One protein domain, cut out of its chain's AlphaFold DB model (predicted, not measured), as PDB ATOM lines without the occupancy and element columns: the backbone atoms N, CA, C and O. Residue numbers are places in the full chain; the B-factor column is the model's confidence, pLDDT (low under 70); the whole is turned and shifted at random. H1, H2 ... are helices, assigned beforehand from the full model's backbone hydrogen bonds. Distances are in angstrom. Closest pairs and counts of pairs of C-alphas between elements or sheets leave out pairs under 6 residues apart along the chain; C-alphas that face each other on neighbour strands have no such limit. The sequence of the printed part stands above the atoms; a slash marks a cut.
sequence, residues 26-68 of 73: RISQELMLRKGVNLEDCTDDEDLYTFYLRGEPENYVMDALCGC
ATOM      1  N   ARG A  26     -45.392 -54.745 -20.123       93.12
ATOM      2  CA  ARG A  26     -45.644 -54.952 -18.697       93.12
ATOM      3  C   ARG A  26     -46.759 -54.038 -18.185       93.12
ATOM      4  O   ARG A  26     -47.673 -54.534 -17.537       93.12
ATOM      5  N   ILE A  27     -46.731 -52.750 -18.532       93.88
ATOM      6  CA  ILE A  27     -47.797 -51.804 -18.167       93.88
ATOM      7  C   ILE A  27     -49.144 -52.255 -18.743       93.88
ATOM      8  O   ILE A  27     -50.136 -52.273 -18.023       93.88
ATOM      9  N   SER A  28     -49.176 -52.689 -20.006       93.12
ATOM     10  CA  SER A  28     -50.388 -53.219 -20.642       93.12
ATOM     11  C   SER A  28     -50.963 -54.428 -19.899       93.12
ATOM     12  O   SER A  28     -52.162 -54.467 -19.628       93.12
ATOM     13  N   GLN A  29     -50.118 -55.391 -19.521       93.44
ATOM     14  CA  GLN A  29     -50.550 -56.566 -18.762       93.44
ATOM     15  C   GLN A  29     -51.087 -56.186 -17.382       93.44
ATOM     16  O   GLN A  29     -52.157 -56.649 -16.996       93.44
ATOM     17  N   GLU A  30     -50.377 -55.335 -16.646       91.69
ATOM     18  CA  GLU A  30     -50.785 -54.943 -15.298       91.69
ATOM     19  C   GLU A  30     -52.056 -54.079 -15.302       91.69
ATOM     20  O   GLU A  30     -52.921 -54.284 -14.451       91.69
ATOM     21  N   LEU A  31     -52.226 -53.175 -16.275       90.56
ATOM     22  CA  LEU A  31     -53.468 -52.410 -16.455       90.56
ATOM     23  C   LEU A  31     -54.654 -53.332 -16.719       90.56
ATOM     24  O   LEU A  31     -55.685 -53.217 -16.051       90.56
ATOM     25  N   MET A  32     -54.492 -54.291 -17.632       90.06
ATOM     26  CA  MET A  32     -55.552 -55.241 -17.946       90.06
ATOM     27  C   MET A  32     -55.887 -56.124 -16.738       90.06
ATOM     28  O   MET A  32     -57.055 -56.332 -16.427       90.06
ATOM     29  N   LEU A  33     -54.878 -56.608 -16.009       90.31
ATOM     30  CA  LEU A  33     -55.076 -57.478 -14.848       90.31
ATOM     31  C   LEU A  33     -55.700 -56.755 -13.651       90.31
ATOM     32  O   LEU A  33     -56.540 -57.330 -12.962       90.31
ATOM     33  N   ARG A  34     -55.274 -55.521 -13.365       87.81
ATOM     34  CA  ARG A  34     -55.698 -54.791 -12.158       87.81
ATOM     35  C   ARG A  34     -56.951 -53.961 -12.370       87.81
ATOM     36  O   ARG A  34     -57.706 -53.766 -11.423       87.81
ATOM     37  N   LYS A  35     -57.129 -53.423 -13.575       84.50
ATOM     38  CA  LYS A  35     -58.157 -52.419 -13.875       84.50
ATOM     39  C   LYS A  35     -59.058 -52.820 -15.046       84.50
ATOM     40  O   LYS A  35     -60.110 -52.218 -15.204       84.50
ATOM     41  N   GLY A  36     -58.700 -53.851 -15.820       88.00
ATOM     42  CA  GLY A  36     -59.509 -54.325 -16.949       88.00
ATOM     43  C   GLY A  36     -59.511 -53.378 -18.150       88.00
ATOM     44  O   GLY A  36     -60.447 -53.418 -18.941       88.00
ATOM     45  N   VAL A  37     -58.496 -52.516 -18.264       87.19
ATOM     46  CA  VAL A  37     -58.400 -51.476 -19.300       87.19
ATOM     47  C   VAL A  37     -57.244 -51.781 -20.250       87.19
ATOM     48  O   VAL A  37     -56.171 -52.199 -19.802       87.19
ATOM     49  N   ASN A  38     -57.437 -51.555 -21.556       89.19
ATOM     50  CA  ASN A  38     -56.340 -51.647 -22.515       89.19
ATOM     51  C   ASN A  38     -55.502 -50.374 -22.472       89.19
ATOM     52  O   ASN A  38     -56.018 -49.263 -22.462       89.19
ATOM     53  N   LEU A  39     -54.184 -50.543 -22.515       90.19
ATOM     54  CA  LEU A  39     -53.239 -49.427 -22.526       90.19
ATOM     55  C   LEU A  39     -53.474 -48.451 -23.692       90.19
ATOM     56  O   LEU A  39     -53.346 -47.247 -23.504       90.19
ATOM     57  N   GLU A  40     -53.839 -48.979 -24.860       88.19
ATOM     58  CA  GLU A  40     -54.099 -48.201 -26.081       88.19
ATOM     59  C   GLU A  40     -55.338 -47.299 -25.958       88.19
ATOM     60  O   GLU A  40     -55.442 -46.314 -26.679       88.19
ATOM     61  N   ASP A  41     -56.238 -47.585 -25.010       87.50
ATOM     62  CA  ASP A  41     -57.403 -46.740 -24.723       87.50
ATOM     63  C   ASP A  41     -57.044 -45.566 -23.783       87.50
ATOM     64  O   ASP A  41     -57.837 -44.643 -23.614       87.50
ATOM     65  N   CYS A  42     -55.866 -45.591 -23.140       85.44
ATOM     66  CA  CYS A  42     -55.461 -44.597 -22.139       85.44
ATOM     67  C   CYS A  42     -54.379 -43.624 -22.615       85.44
ATOM     68  O   CYS A  42     -54.281 -42.523 -22.073       85.44
ATOM     69  N   THR A  43     -53.497 -44.039 -23.528       89.69
ATOM     70  CA  THR A  43     -52.324 -43.241 -23.916       89.69
ATOM     71  C   THR A  43     -51.701 -43.723 -25.218       89.69
ATOM     72  O   THR A  43     -51.775 -44.906 -25.556       89.69
ATOM     73  N   ASP A  44     -51.010 -42.809 -25.894       90.19
ATOM     74  CA  ASP A  44     -50.171 -43.111 -27.046       90.19
ATOM     75  C   ASP A  44     -48.730 -43.461 -26.637       90.19
ATOM     76  O   ASP A  44     -48.256 -43.185 -25.529       90.19
ATOM     77  N   ASP A  45     -47.983 -44.048 -27.575       89.88
ATOM     78  CA  ASP A  45     -46.601 -44.471 -27.333       89.88
ATOM     79  C   ASP A  45     -45.662 -43.308 -26.982       89.88
ATOM     80  O   ASP A  45     -44.709 -43.529 -26.237       89.88
ATOM     81  N   GLU A  46     -45.909 -42.086 -27.465       89.50
ATOM     82  CA  GLU A  46     -45.061 -40.921 -27.154       89.50
ATOM     83  C   GLU A  46     -45.169 -40.492 -25.680       89.50
ATOM     84  O   GLU A  46     -44.156 -40.245 -25.012       89.50
ATOM     85  N   ASP A  47     -46.386 -40.472 -25.144       89.25
ATOM     86  CA  ASP A  47     -46.646 -40.142 -23.743       89.25
ATOM     87  C   ASP A  47     -46.099 -41.235 -22.824       89.25
ATOM     88  O   ASP A  47     -45.367 -40.964 -21.864       89.25
ATOM     89  N   LEU A  48     -46.352 -42.498 -23.175       91.75
ATOM     90  CA  LEU A  48     -45.817 -43.641 -22.447       91.75
ATOM     91  C   LEU A  48     -44.279 -43.675 -22.470       91.75
ATOM     92  O   LEU A  48     -43.639 -44.032 -21.475       91.75
ATOM     93  N   TYR A  49     -43.670 -43.275 -23.587       91.69
ATOM     94  CA  TYR A  49     -42.219 -43.184 -23.720       91.69
ATOM     95  C   TYR A  49     -41.623 -42.117 -22.800       91.69
ATOM     96  O   TYR A  49     -40.531 -42.303 -22.259       91.69
ATOM     97  N   THR A  50     -42.357 -41.036 -22.531       92.31
ATOM     98  CA  THR A  50     -41.932 -40.010 -21.571       92.31
ATOM     99  C   THR A  50     -41.829 -40.570 -20.150       92.31
ATOM    100  O   THR A  50     -40.844 -40.298 -19.459       92.31
ATOM    101  N   PHE A  51     -42.784 -41.401 -19.719       93.19
ATOM    102  CA  PHE A  51     -42.705 -42.098 -18.427       93.19
ATOM    103  C   PHE A  51     -41.517 -43.063 -18.365       93.19
ATOM    104  O   PHE A  51     -40.785 -43.087 -17.373       93.19
ATOM    105  N   TYR A  52     -41.282 -43.807 -19.449       92.88
ATOM    106  CA  TYR A  52     -40.136 -44.707 -19.568       92.88
ATOM    107  C   TYR A  52     -38.797 -43.963 -19.447       92.88
ATOM    108  O   TYR A  52     -37.930 -44.378 -18.681       92.88
ATOM    109  N   LEU A  53     -38.635 -42.835 -20.147       92.44
ATOM    110  CA  LEU A  53     -37.416 -42.019 -20.091       92.44
ATOM    111  C   LEU A  53     -37.155 -41.421 -18.706       92.44
ATOM    112  O   LEU A  53     -35.998 -41.245 -18.322       92.44
ATOM    113  N   ARG A  54     -38.217 -41.104 -17.962       92.56
ATOM    114  CA  ARG A  54     -38.127 -40.602 -16.585       92.56
ATOM    115  C   ARG A  54     -37.828 -41.705 -15.567       92.56
ATOM    116  O   ARG A  54     -37.458 -41.388 -14.441       92.56
ATOM    117  N   GLY A  55     -37.942 -42.975 -15.959       90.94
ATOM    118  CA  GLY A  55     -37.749 -44.110 -15.058       90.94
ATOM    119  C   GLY A  55     -38.817 -44.176 -13.967       90.94
ATOM    120  O   GLY A  55     -38.525 -44.619 -12.857       90.94
ATOM    121  N   GLU A  56     -40.026 -43.700 -14.267       92.50
ATOM    122  CA  GLU A  56     -41.130 -43.684 -13.308       92.50
ATOM    123  C   GLU A  56     -41.539 -45.113 -12.928       92.50
ATOM    124  O   GLU A  56     -41.519 -46.019 -13.771       92.50
ATOM    125  N   PRO A  57     -41.926 -45.350 -11.664       90.88
ATOM    126  CA  PRO A  57     -42.299 -46.680 -11.226       90.88
ATOM    127  C   PRO A  57     -43.652 -47.087 -11.827       90.88
ATOM    128  O   PRO A  57     -44.566 -46.279 -11.986       90.88
ATOM    129  N   GLU A  58     -43.796 -48.371 -12.150       88.56
ATOM    130  CA  GLU A  58     -44.929 -48.903 -12.922       88.56
ATOM    131  C   GLU A  58     -46.293 -48.600 -12.288       88.56
ATOM    132  O   GLU A  58     -47.250 -48.283 -12.989       88.56
ATOM    133  N   ASN A  59     -46.385 -48.654 -10.957       88.75
ATOM    134  CA  ASN A  59     -47.599 -48.311 -10.220       88.75
ATOM    135  C   ASN A  59     -48.002 -46.845 -10.411       88.75
ATOM    136  O   ASN A  59     -49.176 -46.571 -10.636       88.75
ATOM    137  N   TYR A  60     -47.036 -45.925 -10.375       90.31
ATOM    138  CA  TYR A  60     -47.293 -44.510 -10.619       90.31
ATOM    139  C   TYR A  60     -47.789 -44.282 -12.046       90.31
ATOM    140  O   TYR A  60     -48.780 -43.587 -12.249       90.31
ATOM    141  N   VAL A  61     -47.147 -44.919 -13.028       92.12
ATOM    142  CA  VAL A  61     -47.551 -44.820 -14.436       92.12
ATOM    143  C   VAL A  61     -48.983 -45.323 -14.614       92.12
ATOM    144  O   VAL A  61     -49.809 -44.626 -15.187       92.12
ATOM    145  N   MET A  62     -49.327 -46.484 -14.059       88.62
ATOM    146  CA  MET A  62     -50.689 -47.024 -14.145       88.62
ATOM    147  C   MET A  62     -51.753 -46.156 -13.465       88.62
ATOM    148  O   MET A  62     -52.907 -46.152 -13.896       88.62
ATOM    149  N   ASP A  63     -51.418 -45.462 -12.381       87.75
ATOM    150  CA  ASP A  63     -52.347 -44.537 -11.727       87.75
ATOM    151  C   ASP A  63     -52.495 -43.236 -12.514       87.75
ATOM    152  O   ASP A  63     -53.618 -42.765 -12.684       87.75
ATOM    153  N   ALA A  64     -51.404 -42.723 -13.088       88.38
ATOM    154  CA  ALA A  64     -51.434 -41.567 -13.978       88.38
ATOM    155  C   ALA A  64     -52.279 -41.832 -15.237       88.38
ATOM    156  O   ALA A  64     -53.096 -40.998 -15.614       88.38
ATOM    157  N   LEU A  65     -52.142 -43.017 -15.841       85.69
ATOM    158  CA  LEU A  65     -52.904 -43.416 -17.030       85.69
ATOM    159  C   LEU A  65     -54.401 -43.575 -16.750       85.69
ATOM    160  O   LEU A  65     -55.231 -43.221 -17.582       85.69
ATOM    161  N   CYS A  66     -54.765 -44.066 -15.566       71.38
ATOM    162  CA  CYS A  66     -56.171 -44.202 -15.191       71.38
ATOM    163  C   CYS A  66     -56.805 -42.906 -14.697       71.38
ATOM    164  O   CYS A  66     -58.026 -42.823 -14.712       71.38
ATOM    165  N   GLY A  67     -56.017 -41.902 -14.306       62.59
ATOM    166  CA  GLY A  67     -56.531 -40.559 -14.034       62.59
ATOM    167  C   GLY A  67     -57.178 -39.910 -15.263       62.59
ATOM    168  O   GLY A  67     -58.115 -39.138 -15.105       62.59
ATOM    169  N   CYS A  68     -56.749 -40.273 -16.479       52.19
ATOM    170  CA  CYS A  68     -57.341 -39.774 -17.725       52.19
ATOM    171  C   CYS A  68     -58.674 -40.446 -18.108       52.19
ATOM    172  O   CYS A  68     -59.393 -39.907 -18.940       52.19
TER     173      CYS A  68
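Overview. This is residues 26 to 68 of the 73 residues of an uncharacterized protein of Hallerella succinigenes (UniProt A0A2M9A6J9). Three short helices make a small triangle, with H3 in the pivotal place: H1 packs on it at a steep angle, and H2 stands near it but away from H1. The link of residues 36 to 44 spans the gap from H1 to H2, and a tight turn after H2 brings the backbone back as H3 toward H1. The printed part has 43 residues with three named helices, in the order H1, H2, H3, and no named strand; the class is all helix. It is compact, with a radius of gyration of the C-alphas of 9.3 A, and its C-alphas span 25 by 18 by 18 A.

Along the chain. H1 is residues 26 to 35, 13.6 A from first to last C-alpha, and begins at C-alpha 26 (-45.644, -54.952, -18.697). Residues 39 to 41, in the link that follows, are a helical run too short for a name. H2 is residues 45 to 54, 14.2 A long, beginning at C-alpha 45 (-46.601, -44.471, -27.333). H3 is residues 58 to 67, 14.3 A long, and ends at C-alpha 67 (-56.531, -40.559, -14.034).

Arrangement. H1 and H3 touch, with the C-alphas of Leu 31 and Met 62 closest at 6.5 A. They run the same way at a steep tilt of 56 degrees. H2 and H3 are close but not clearly touching; their closest C-alphas, those of Phe 51 and Val 61, are 6.8 A apart. These two run opposite ways at a steep tilt of 43 degrees. H1 and H2 are apart. In H1, H2 and H3 every O i to N i+4 pair is within hydrogen-bond range.

Size, cuts and confidence. The two C-alphas farthest apart, those of Gly 36 and Leu 53, are 25.5 A from each other. The printed part has no cut. The link from H1 to H2 is short and that from H2 to H3 is tight. The mean pLDDT of the printed part is 88.1, and residues 67 to 68 are under 70.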